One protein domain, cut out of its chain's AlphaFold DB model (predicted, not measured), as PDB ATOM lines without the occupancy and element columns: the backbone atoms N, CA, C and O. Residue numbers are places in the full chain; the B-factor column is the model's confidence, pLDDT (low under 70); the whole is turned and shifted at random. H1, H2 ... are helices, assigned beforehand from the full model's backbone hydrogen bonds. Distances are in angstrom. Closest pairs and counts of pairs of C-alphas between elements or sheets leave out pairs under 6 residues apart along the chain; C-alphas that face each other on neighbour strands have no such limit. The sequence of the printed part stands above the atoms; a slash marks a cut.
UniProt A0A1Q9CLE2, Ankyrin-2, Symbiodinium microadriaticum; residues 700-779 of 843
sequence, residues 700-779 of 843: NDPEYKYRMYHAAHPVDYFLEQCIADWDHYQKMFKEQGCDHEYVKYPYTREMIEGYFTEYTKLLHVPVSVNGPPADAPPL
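AT A GLANCE: This is residues 700 to 779 of the 843 residues of the protein "Ankyrin-2" of Symbiodinium microadriaticum (UniProt A0A1Q9CLE2). A long, loose loop of chain: H1 and H2 follow one another along one side, then residues 736 to 748 fold back along H2 to H3 on the other side, and the tail, residues 764 to 779, turns back between H3 and H1. The 80 printed residues hold three named helices, H1, H2, H3 in chain order, and no named strand: all helix. The whole is only just loose, close to extended, with a radius of gyration of the C-alphas of 17.2 A and spans of 54 by 25 by 19 A.

HOW THE PARTS SIT: Start at H2, residues 715 to 735; with residues 715 to 719 alone it only just touches residue 749 of H3, residues 749 to 763, with 3 pairs of C-alphas within 8 A. The closest C-alphas, of Asp 716 and Arg 749, are 7.6 A apart. The two run opposite ways at a steep tilt of 49 degrees. H1, residues 700 to 712, and H2 meet only through their tight link; H1 and H3 are apart. In H1, H2 and H3 every O i to N i+4 pair is within hydrogen-bond range.

IN THESE COORDINATES: Find C-alpha 715 at (98.936, 141.263, 160.040); H2 runs 30.3 A from there. H1, 18.1 A, begins at (90.533, 122.606, 169.479); H3, 21.0 A, ends at (108.267, 124.108, 167.607).

THE WHOLE: The C-alphas of Gly 737 and Pro 777, the two farthest apart, are 55.2 A apart. The printed part has no cut; the link from H2 to H3 is long. Residues 700 to 704 and 773 to 779 have pLDDT under 70.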
ATOM      1  N   ASN A 700      90.476 121.770 170.680       65.12
ATOM      2  CA  ASN A 700      90.533 122.606 169.479       65.12
ATOM      3  C   ASN A 700      90.639 124.115 169.797       65.12
ATOM      4  O   ASN A 700      90.787 124.918 168.876       65.12
ATOM      5  N   ASP A 701      90.630 124.520 171.078       68.75
ATOM      6  CA  ASP A 701      90.781 125.921 171.503       68.75
ATOM      7  C   ASP A 701      92.007 126.631 170.901       68.75
ATOM      8  O   ASP A 701      91.867 127.798 170.527       68.75
ATOM      9  N   PRO A 702      93.213 126.019 170.827       69.31
ATOM     10  CA  PRO A 702      94.389 126.697 170.285       69.31
ATOM     11  C   PRO A 702      94.235 127.011 168.797       69.31
ATOM     12  O   PRO A 702      94.586 128.107 168.363       69.31
ATOM     13  N   GLU A 703      93.660 126.080 168.032       68.25
ATOM     14  CA  GLU A 703      93.406 126.268 166.606       68.25
ATOM     15  C   GLU A 703      92.303 127.306 166.384       68.25
ATOM     16  O   GLU A 703      92.507 128.259 165.636       68.25
ATOM     17  N   TYR A 704      91.182 127.198 167.107       68.31
ATOM     18  CA  TYR A 704      90.113 128.198 167.098       68.31
ATOM     19  C   TYR A 704      90.641 129.606 167.399       68.31
ATOM     20  O   TYR A 704      90.390 130.537 166.635       68.31
ATOM     21  N   LYS A 705      91.440 129.766 168.462       73.56
ATOM     22  CA  LYS A 705      92.047 131.055 168.829       73.56
ATOM     23  C   LYS A 705      92.995 131.559 167.745       73.56
ATOM     24  O   LYS A 705      92.937 132.740 167.417       73.56
ATOM     25  N   TYR A 706      93.816 130.690 167.153       77.19
ATOM     26  CA  TYR A 706      94.685 131.047 166.028       77.19
ATOM     27  C   TYR A 706      93.884 131.580 164.829       77.19
ATOM     28  O   TYR A 706      94.150 132.693 164.372       77.19
ATOM     29  N   ARG A 707      92.847 130.856 164.376       72.38
ATOM     30  CA  ARG A 707      91.980 131.314 163.273       72.38
ATOM     31  C   ARG A 707      91.278 132.635 163.621       72.38
ATOM     32  O   ARG A 707      91.302 133.571 162.825       72.38
ATOM     33  N   MET A 708      90.719 132.739 164.830       74.44
ATOM     34  CA  MET A 708      90.020 133.928 165.333       74.44
ATOM     35  C   MET A 708      90.926 135.168 165.372       74.44
ATOM     36  O   MET A 708      90.506 136.237 164.933       74.44
ATOM     37  N   TYR A 709      92.163 135.048 165.868       77.19
ATOM     38  CA  TYR A 709      93.084 136.184 165.939       77.19
ATOM     39  C   TYR A 709      93.508 136.675 164.551       77.19
ATOM     40  O   TYR A 709      93.499 137.884 164.339       77.19
ATOM     41  N   HIS A 710      93.796 135.787 163.592       78.50
ATOM     42  CA  HIS A 710      94.124 136.212 162.223       78.50
ATOM     43  C   HIS A 710      92.916 136.806 161.475       78.50
ATOM     44  O   HIS A 710      93.084 137.751 160.710       78.50
ATOM     45  N   ALA A 711      91.696 136.318 161.732       72.75
ATOM     46  CA  ALA A 711      90.472 136.884 161.158       72.75
ATOM     47  C   ALA A 711      90.116 138.266 161.743       72.75
ATOM     48  O   ALA A 711      89.656 139.149 161.021       72.75
ATOM     49  N   ALA A 712      90.327 138.474 163.048       71.94
ATOM     50  CA  ALA A 712      90.062 139.752 163.709       71.94
ATOM     51  C   ALA A 712      91.193 140.781 163.527       71.94
ATOM     52  O   ALA A 712      90.938 141.988 163.545       71.94
ATOM     53  N   HIS A 713      92.436 140.314 163.376       75.69
ATOM     54  CA  HIS A 713      93.644 141.132 163.265       75.69
ATOM     55  C   HIS A 713      94.556 140.622 162.131       75.69
ATOM     56  O   HIS A 713      95.584 139.992 162.399       75.69
ATOM     57  N   PRO A 714      94.225 140.907 160.858       84.31
ATOM     58  CA  PRO A 714      95.139 140.665 159.747       84.31
ATOM     59  C   PRO A 714      96.466 141.401 159.970       84.31
ATOM     60  O   PRO A 714      96.467 142.584 160.323       84.31
ATOM     61  N   VAL A 715      97.594 140.719 159.751       84.56
ATOM     62  CA  VAL A 715      98.936 141.263 160.040       84.56
ATOM     63  C   VAL A 715      99.213 142.549 159.258       84.56
ATOM     64  O   VAL A 715      99.794 143.480 159.809       84.56
ATOM     65  N   ASP A 716      98.737 142.637 158.016       85.00
ATOM     66  CA  ASP A 716      98.880 143.832 157.177       85.00
ATOM     67  C   ASP A 716      98.155 145.045 157.764       85.00
ATOM     68  O   ASP A 716      98.758 146.099 157.947       85.00
ATOM     69  N   TYR A 717      96.893 144.871 158.164       83.06
ATOM     70  CA  TYR A 717      96.118 145.929 158.810       83.06
ATOM     71  C   TYR A 717      96.750 146.366 160.142       83.06
ATOM     72  O   TYR A 717      96.783 147.553 160.465       83.06
ATOM     73  N   PHE A 718      97.295 145.419 160.910       86.75
ATOM     74  CA  PHE A 718      98.010 145.727 162.148       86.75
ATOM     75  C   PHE A 718      99.287 146.546 161.887       86.75
ATOM     76  O   PHE A 718      99.519 147.547 162.565       86.75
ATOM     77  N   LEU A 719     100.077 146.176 160.870       88.69
ATOM     78  CA  LEU A 719     101.255 146.934 160.439       88.69
ATOM     79  C   LEU A 719     100.894 148.349 159.970       88.69
ATOM     80  O   LEU A 719     101.561 149.298 160.376       88.69
ATOM     81  N   GLU A 720      99.834 148.512 159.174       89.06
ATOM     82  CA  GLU A 720      99.346 149.826 158.731       89.06
ATOM     83  C   GLU A 720      99.008 150.743 159.915       89.06
ATOM     84  O   GLU A 720      99.429 151.900 159.931       89.06
ATOM     85  N   GLN A 721      98.302 150.232 160.933       89.56
ATOM     86  CA  GLN A 721      98.003 151.008 162.144       89.56
ATOM     87  C   GLN A 721      99.275 151.359 162.929       89.56
ATOM     88  O   GLN A 721      99.433 152.501 163.355       89.56
ATOM     89  N   CYS A 722     100.217 150.421 163.079       90.75
ATOM     90  CA  CYS A 722     101.482 150.693 163.762       90.75
ATOM     91  C   CYS A 722     102.344 151.744 163.045       90.75
ATOM     92  O   CYS A 722     102.994 152.546 163.714       90.75
ATOM     93  N   ILE A 723     102.340 151.763 161.707       92.50
ATOM     94  CA  ILE A 723     103.015 152.793 160.906       92.50
ATOM     95  C   ILE A 723     102.303 154.142 161.073       92.50
ATOM     96  O   ILE A 723     102.960 155.140 161.349       92.50
ATOM     97  N   ALA A 724     100.969 154.178 160.997       91.56
ATOM     98  CA  ALA A 724     100.199 155.412 161.169       91.56
ATOM     99  C   ALA A 724     100.402 156.057 162.557       91.56
ATOM    100  O   ALA A 724     100.616 157.268 162.648       91.56
ATOM    101  N   ASP A 725     100.403 155.257 163.630       93.94
ATOM    102  CA  ASP A 725     100.709 155.727 164.988       93.94
ATOM    103  C   ASP A 725     102.162 156.222 165.102       93.94
ATOM    104  O   ASP A 725     102.430 157.262 165.705       93.94
ATOM    105  N   TRP A 726     103.116 155.507 164.499       94.50
ATOM    106  CA  TRP A 726     104.532 155.888 164.482       94.50
ATOM    107  C   TRP A 726     104.771 157.228 163.771       94.50
ATOM    108  O   TRP A 726     105.502 158.088 164.274       94.50
ATOM    109  N   ASP A 727     104.102 157.448 162.643       92.31
ATOM    110  CA  ASP A 727     104.160 158.692 161.877       92.31
ATOM    111  C   ASP A 727     103.481 159.844 162.632       92.31
ATOM    112  O   ASP A 727     103.983 160.974 162.641       92.31
ATOM    113  N   HIS A 728     102.388 159.555 163.350       92.50
ATOM    114  CA  HIS A 728     101.743 160.509 164.248       92.50
ATOM    115  C   HIS A 728     102.682 160.956 165.381       92.50
ATOM    116  O   HIS A 728     102.834 162.160 165.603       92.50
ATOM    117  N   TYR A 729     103.383 160.027 166.045       92.12
ATOM    118  CA  TYR A 729     104.377 160.370 167.070       92.12
ATOM    119  C   TYR A 729     105.505 161.249 166.515       92.12
ATOM    120  O   TYR A 729     105.855 162.256 167.132       92.12
ATOM    121  N   GLN A 730     106.048 160.927 165.338       90.19
ATOM    122  CA  GLN A 730     107.082 161.752 164.704       90.19
ATOM    123  C   GLN A 730     106.583 163.161 164.365       90.19
ATOM    124  O   GLN A 730     107.306 164.138 164.582       90.19
ATOM    125  N   LYS A 731     105.338 163.291 163.887       90.31
ATOM    126  CA  LYS A 731     104.703 164.595 163.656       90.31
ATOM    127  C   LYS A 731     104.581 165.394 164.959       90.31
ATOM    128  O   LYS A 731     105.006 166.546 164.988       90.31
ATOM    129  N   MET A 732     104.109 164.774 166.045       90.62
ATOM    130  CA  MET A 732     104.030 165.420 167.365       90.62
ATOM    131  C   MET A 732     105.395 165.907 167.870       90.62
ATOM    132  O   MET A 732     105.485 166.993 168.437       90.62
ATOM    133  N   PHE A 733     106.470 165.137 167.664       89.81
ATOM    134  CA  PHE A 733     107.818 165.565 168.055       89.81
ATOM    135  C   PHE A 733     108.317 166.760 167.226       89.81
ATOM    136  O   PHE A 733     108.925 167.672 167.787       89.81
ATOM    137  N   LYS A 734     108.010 166.814 165.923       88.94
ATOM    138  CA  LYS A 734     108.323 167.982 165.079       88.94
ATOM    139  C   LYS A 734     107.539 169.226 165.505       88.94
ATOM    140  O   LYS A 734     108.120 170.298 165.621       88.94
ATOM    141  N   GLU A 735     106.257 169.080 165.837       89.81
ATOM    142  CA  GLU A 735     105.428 170.166 166.394       89.81
ATOM    143  C   GLU A 735     105.948 170.683 167.753       89.81
ATOM    144  O   GLU A 735     105.761 171.851 168.087       89.81
ATOM    145  N   GLN A 736     106.655 169.845 168.519       91.00
ATOM    146  CA  GLN A 736     107.331 170.218 169.770       91.00
ATOM    147  C   GLN A 736     108.733 170.830 169.562       91.00
ATOM    148  O   GLN A 736     109.437 171.086 170.540       91.00
ATOM    149  N   GLY A 737     109.147 171.084 168.316       87.69
ATOM    150  CA  GLY A 737     110.446 171.682 167.986       87.69
ATOM    151  C   GLY A 737     111.626 170.706 168.030       87.69
ATOM    152  O   GLY A 737     112.776 171.139 168.089       87.69
ATOM    153  N   CYS A 738     111.378 169.392 168.021       81.75
ATOM    154  CA  CYS A 738     112.433 168.395 167.860       81.75
ATOM    155  C   CYS A 738     112.687 168.137 166.369       81.75
ATOM    156  O   CYS A 738     112.091 167.232 165.778       81.75
ATOM    157  N   ASP A 739     113.598 168.906 165.772       80.62
ATOM    158  CA  ASP A 739     114.052 168.681 164.399       80.62
ATOM    159  C   ASP A 739     114.832 167.364 164.288       80.62
ATOM    160  O   ASP A 739     115.952 167.221 164.780       80.62
ATOM    161  N   HIS A 740     114.215 166.383 163.631       81.94
ATOM    162  CA  HIS A 740     114.809 165.092 163.300       81.94
ATOM    163  C   HIS A 740     114.349 164.633 161.910       81.94
ATOM    164  O   HIS A 740     113.238 164.943 161.455       81.94
ATOM    165  N   GLU A 741     115.216 163.893 161.223       87.44
ATOM    166  CA  GLU A 741     114.874 163.237 159.962       87.44
ATOM    167  C   GLU A 741     113.793 162.168 160.192       87.44
ATOM    168  O   GLU A 741     113.662 161.627 161.291       87.44
ATOM    169  N   TYR A 742     112.974 161.896 159.173       88.00
ATOM    170  CA  TYR A 742     111.917 160.892 159.277       88.00
ATOM    171  C   TYR A 742     112.515 159.483 159.413       88.00
ATOM    172  O   TYR A 742     113.208 158.993 158.523       88.00
ATOM    173  N   VAL A 743     112.208 158.822 160.526       90.75
ATOM    174  CA  VAL A 743     112.613 157.451 160.829       90.75
ATOM    175  C   VAL A 743     111.495 156.517 160.382       90.75
ATOM    176  O   VAL A 743     110.396 156.548 160.931       90.75
ATOM    177  N   LYS A 744     111.759 155.650 159.402       90.69
ATOM    178  CA  LYS A 744     110.798 154.620 158.980       90.69
ATOM    179  C   LYS A 744     110.507 153.646 160.134       90.69
ATOM    180  O   LYS A 744     111.420 153.288 160.878       90.69
ATOM    181  N   TYR A 745     109.258 153.187 160.248       92.31
ATOM    182  CA  TYR A 745     108.869 152.152 161.213       92.31
ATOM    183  C   TYR A 745     109.785 150.908 161.102       92.31
ATOM    184  O   TYR A 745     110.006 150.426 159.986       92.31
ATOM    185  N   PRO A 746     110.343 150.392 162.216       90.38
ATOM    186  CA  PRO A 746     111.471 149.456 162.168       90.38
ATOM    187  C   PRO A 746     111.105 148.003 161.843       90.38
ATOM    188  O   PRO A 746     112.001 147.233 161.508       90.38
ATOM    189  N   TYR A 747     109.832 147.604 161.948       91.38
ATOM    190  CA  TYR A 747     109.403 146.228 161.677       91.38
ATOM    191  C   TYR A 747     108.756 146.121 160.294       91.38
ATOM    192  O   TYR A 747     107.772 146.802 160.005       91.38
ATOM    193  N   THR A 748     109.294 145.250 159.440       90.88
ATOM    194  CA  THR A 748     108.710 144.925 158.131       90.88
ATOM    195  C   THR A 748     107.904 143.628 158.189       90.88
ATOM    196  O   THR A 748     108.129 142.779 159.054       90.88
ATOM    197  N   ARG A 749     106.997 143.436 157.221       88.62
ATOM    198  CA  ARG A 749     106.287 142.164 157.019       88.62
ATOM    199  C   ARG A 749     107.259 140.984 156.899       88.62
ATOM    200  O   ARG A 749     107.064 139.976 157.563       88.62
ATOM    201  N   GLU A 750     108.348 141.157 156.151       90.69
ATOM    202  CA  GLU A 750     109.407 140.154 155.959       90.69
ATOM    203  C   GLU A 750     110.048 139.699 157.283       90.69
ATOM    204  O   GLU A 750     110.300 138.511 157.472       90.69
ATOM    205  N   MET A 751     110.273 140.614 158.238       90.81
ATOM    206  CA  MET A 751     110.791 140.255 159.568       90.81
ATOM    207  C   MET A 751     109.790 139.410 160.364       90.81
ATOM    208  O   MET A 751     110.186 138.502 161.094       90.81
ATOM    209  N   ILE A 752     108.494 139.692 160.216       89.50
ATOM    210  CA  ILE A 752     107.421 138.929 160.861       89.50
ATOM    211  C   ILE A 752     107.281 137.547 160.196       89.50
ATOM    212  O   ILE A 752     107.209 136.540 160.896       89.50
ATOM    213  N   GLU A 753     107.332 137.465 158.864       89.69
ATOM    214  CA  GLU A 753     107.355 136.202 158.106       89.69
ATOM    215  C   GLU A 753     108.576 135.339 158.466       89.69
ATOM    216  O   GLU A 753     108.443 134.131 158.683       89.69
ATOM    217  N   GLY A 754     109.748 135.962 158.632       90.62
ATOM    218  CA  GLY A 754     110.953 135.325 159.161       90.62
ATOM    219  C   GLY A 754     110.742 134.752 160.564       90.62
ATOM    220  O   GLY A 754     111.030 133.576 160.790       90.62
ATOM    221  N   TYR A 755     110.154 135.529 161.479       89.88
ATOM    222  CA  TYR A 755     109.841 135.074 162.837       89.88
ATOM    223  C   TYR A 755     108.888 133.869 162.850       89.88
ATOM    224  O   TYR A 755     109.176 132.874 163.513       89.88
ATOM    225  N   PHE A 756     107.790 133.898 162.086       88.06
ATOM    226  CA  PHE A 756     106.881 132.745 161.985       88.06
ATOM    227  C   PHE A 756     107.551 131.519 161.349       88.06
ATOM    228  O   PHE A 756     107.284 130.387 161.762       88.06
ATOM    229  N   THR A 757     108.471 131.730 160.405       88.25
ATOM    230  CA  THR A 757     109.274 130.661 159.797       88.25
ATOM    231  C   THR A 757     110.228 130.020 160.808       88.25
ATOM    232  O   THR A 757     110.340 128.794 160.858       88.25
ATOM    233  N   GLU A 758     110.911 130.812 161.639       90.31
ATOM    234  CA  GLU A 758     111.767 130.307 162.723       90.31
ATOM    235  C   GLU A 758     110.955 129.610 163.819       90.31
ATOM    236  O   GLU A 758     111.304 128.505 164.230       90.31
ATOM    237  N   TYR A 759     109.830 130.194 164.232       86.81
ATOM    238  CA  TYR A 759     108.914 129.614 165.217       86.81
ATOM    239  C   TYR A 759     108.383 128.244 164.762       86.81
ATOM    240  O   TYR A 759     108.436 127.270 165.516       86.81
ATOM    241  N   THR A 760     107.970 128.140 163.494       87.19
ATOM    242  CA  THR A 760     107.537 126.882 162.862       87.19
ATOM    243  C   THR A 760     108.656 125.836 162.842       87.19
ATOM    244  O   THR A 760     108.409 124.665 163.130       87.19
ATOM    245  N   LYS A 761     109.905 126.237 162.560       89.12
ATOM    246  CA  LYS A 761     111.074 125.338 162.594       89.12
ATOM    247  C   LYS A 761     111.409 124.848 164.005       89.12
ATOM    248  O   LYS A 761     111.781 123.690 164.152       89.12
ATOM    249  N   LEU A 762     111.302 125.715 165.014       88.75
ATOM    250  CA  LEU A 762     111.678 125.417 166.402       88.75
ATOM    251  C   LEU A 762     110.650 124.557 167.143       88.75
ATOM    252  O   LEU A 762     111.032 123.755 167.992       88.75
ATOM    253  N   LEU A 763     109.359 124.748 166.863       84.38
ATOM    254  CA  LEU A 763     108.267 124.108 167.607       84.38
ATOM    255  C   LEU A 763     107.482 123.079 166.786       84.38
ATOM    256  O   LEU A 763     106.593 122.429 167.327       84.38
ATOM    257  N   HIS A 764     107.801 122.924 165.498       79.44
ATOM    258  CA  HIS A 764     107.119 122.024 164.558       79.44
ATOM    259  C   HIS A 764     105.599 122.259 164.433       79.44
ATOM    260  O   HIS A 764     104.860 121.373 164.005       79.44
ATOM    261  N   VAL A 765     105.130 123.466 164.765       76.12
ATOM    262  CA  VAL A 765     103.741 123.909 164.569       76.12
ATOM    263  C   VAL A 765     103.680 124.752 163.291       76.12
ATOM    264  O   VAL A 765     104.409 125.740 163.221       76.12
ATOM    265  N   PRO A 766     102.851 124.416 162.287       73.94
ATOM    266  CA  PRO A 766     102.758 125.187 161.049       73.94
ATOM    267  C   PRO A 766     102.003 126.504 161.282       73.94
ATOM    268  O   PRO A 766     100.775 126.521 161.349       73.94
ATOM    269  N   VAL A 767     102.739 127.614 161.395       81.12
ATOM    270  CA  VAL A 767     102.178 128.958 161.605       81.12
ATOM    271  C   VAL A 767     102.590 129.882 160.456       81.12
ATOM    272  O   VAL A 767     103.722 129.824 159.981       81.12
ATOM    273  N   SER A 768     101.677 130.741 159.998       83.56
ATOM    274  CA  SER A 768     101.888 131.641 158.858       83.56
ATOM    275  C   SER A 768     101.336 133.035 159.141       83.56
ATOM    276  O   SER A 768     100.330 133.195 159.828       83.56
ATOM    277  N   VAL A 769     101.957 134.057 158.546       83.81
ATOM    278  CA  VAL A 769     101.491 135.456 158.604       83.81
ATOM    279  C   VAL A 769     100.071 135.616 158.064       83.81
ATOM    280  O   VAL A 769      99.291 136.404 158.598       83.81
ATOM    281  N   ASN A 770      99.703 134.809 157.070       79.69
ATOM    282  CA  ASN A 770      98.375 134.840 156.458       79.69
ATOM    283  C   ASN A 770      97.334 134.006 157.238       79.69
ATOM    284  O   ASN A 770      96.192 133.910 156.802       79.69
ATOM    285  N   GLY A 771      97.702 133.420 158.384       77.31
ATOM    286  CA  GLY A 771      96.835 132.548 159.177       77.31
ATOM    287  C   GLY A 771      96.822 131.092 158.678       77.31
ATOM    288  O   GLY A 771      97.808 130.630 158.097       77.31
ATOM    289  N   PRO A 772      95.761 130.309 158.952       72.25
ATOM    290  CA  PRO A 772      95.624 128.949 158.421       72.25
ATOM    291  C   PRO A 772      95.515 128.955 156.879       72.25
ATOM    292  O   PRO A 772      95.051 129.944 156.309       72.25
ATOM    293  N   PRO A 773      95.907 127.868 156.185       66.38
ATOM    294  CA  PRO A 773      95.714 127.766 154.739       66.38
ATOM    295  C   PRO A 773      94.220 127.801 154.380       66.38
ATOM    296  O   PRO A 773      93.391 127.282 155.124       66.38
ATOM    297  N   ALA A 774      93.885 128.385 153.225       57.28
ATOM    298  CA  ALA A 774      92.497 128.564 152.780       57.28
ATOM    299  C   ALA A 774      91.731 127.238 152.597       57.28
ATOM    300  O   ALA A 774      90.516 127.211 152.767       57.28
ATOM    301  N   ASP A 775      92.452 126.150 152.311       55.72
ATOM    302  CA  ASP A 775      91.909 124.796 152.145       55.72
ATOM    303  C   ASP A 775      91.823 124.007 153.467       55.72
ATOM    304  O   ASP A 775      91.486 122.821 153.464       55.72
ATOM    305  N   ALA A 776      92.156 124.622 154.611       55.25
ATOM    306  CA  ALA A 776      91.919 123.991 155.905       55.25
ATOM    307  C   ALA A 776      90.413 123.715 156.044       55.25
ATOM    308  O   ALA A 776      89.621 124.633 155.806       55.25
ATOM    309  N   PRO A 777      89.993 122.504 156.468       53.88
ATOM    310  CA  PRO A 777      88.580 122.248 156.706       53.88
ATOM    311  C   PRO A 777      88.045 123.322 157.661       53.88
ATOM    312  O   PRO A 777      88.800 123.753 158.552       53.88
ATOM    313  N   PRO A 778      86.790 123.790 157.504       52.84
ATOM    314  CA  PRO A 778      86.166 124.578 158.559       52.84
ATOM    315  C   PRO A 778      86.377 123.816 159.867       52.84
ATOM    316  O   PRO A 778      86.334 122.582 159.874       52.84
ATOM    317  N   LEU A 779      86.703 124.534 160.948       50.12
ATOM    318  CA  LEU A 779      86.679 123.906 162.268       50.12
ATOM    319  C   LEU A 779      85.327 123.216 162.361       50.12
ATOM    320  O   LEU A 779      84.338 123.874 162.042       50.12
TER     321      LEU A 779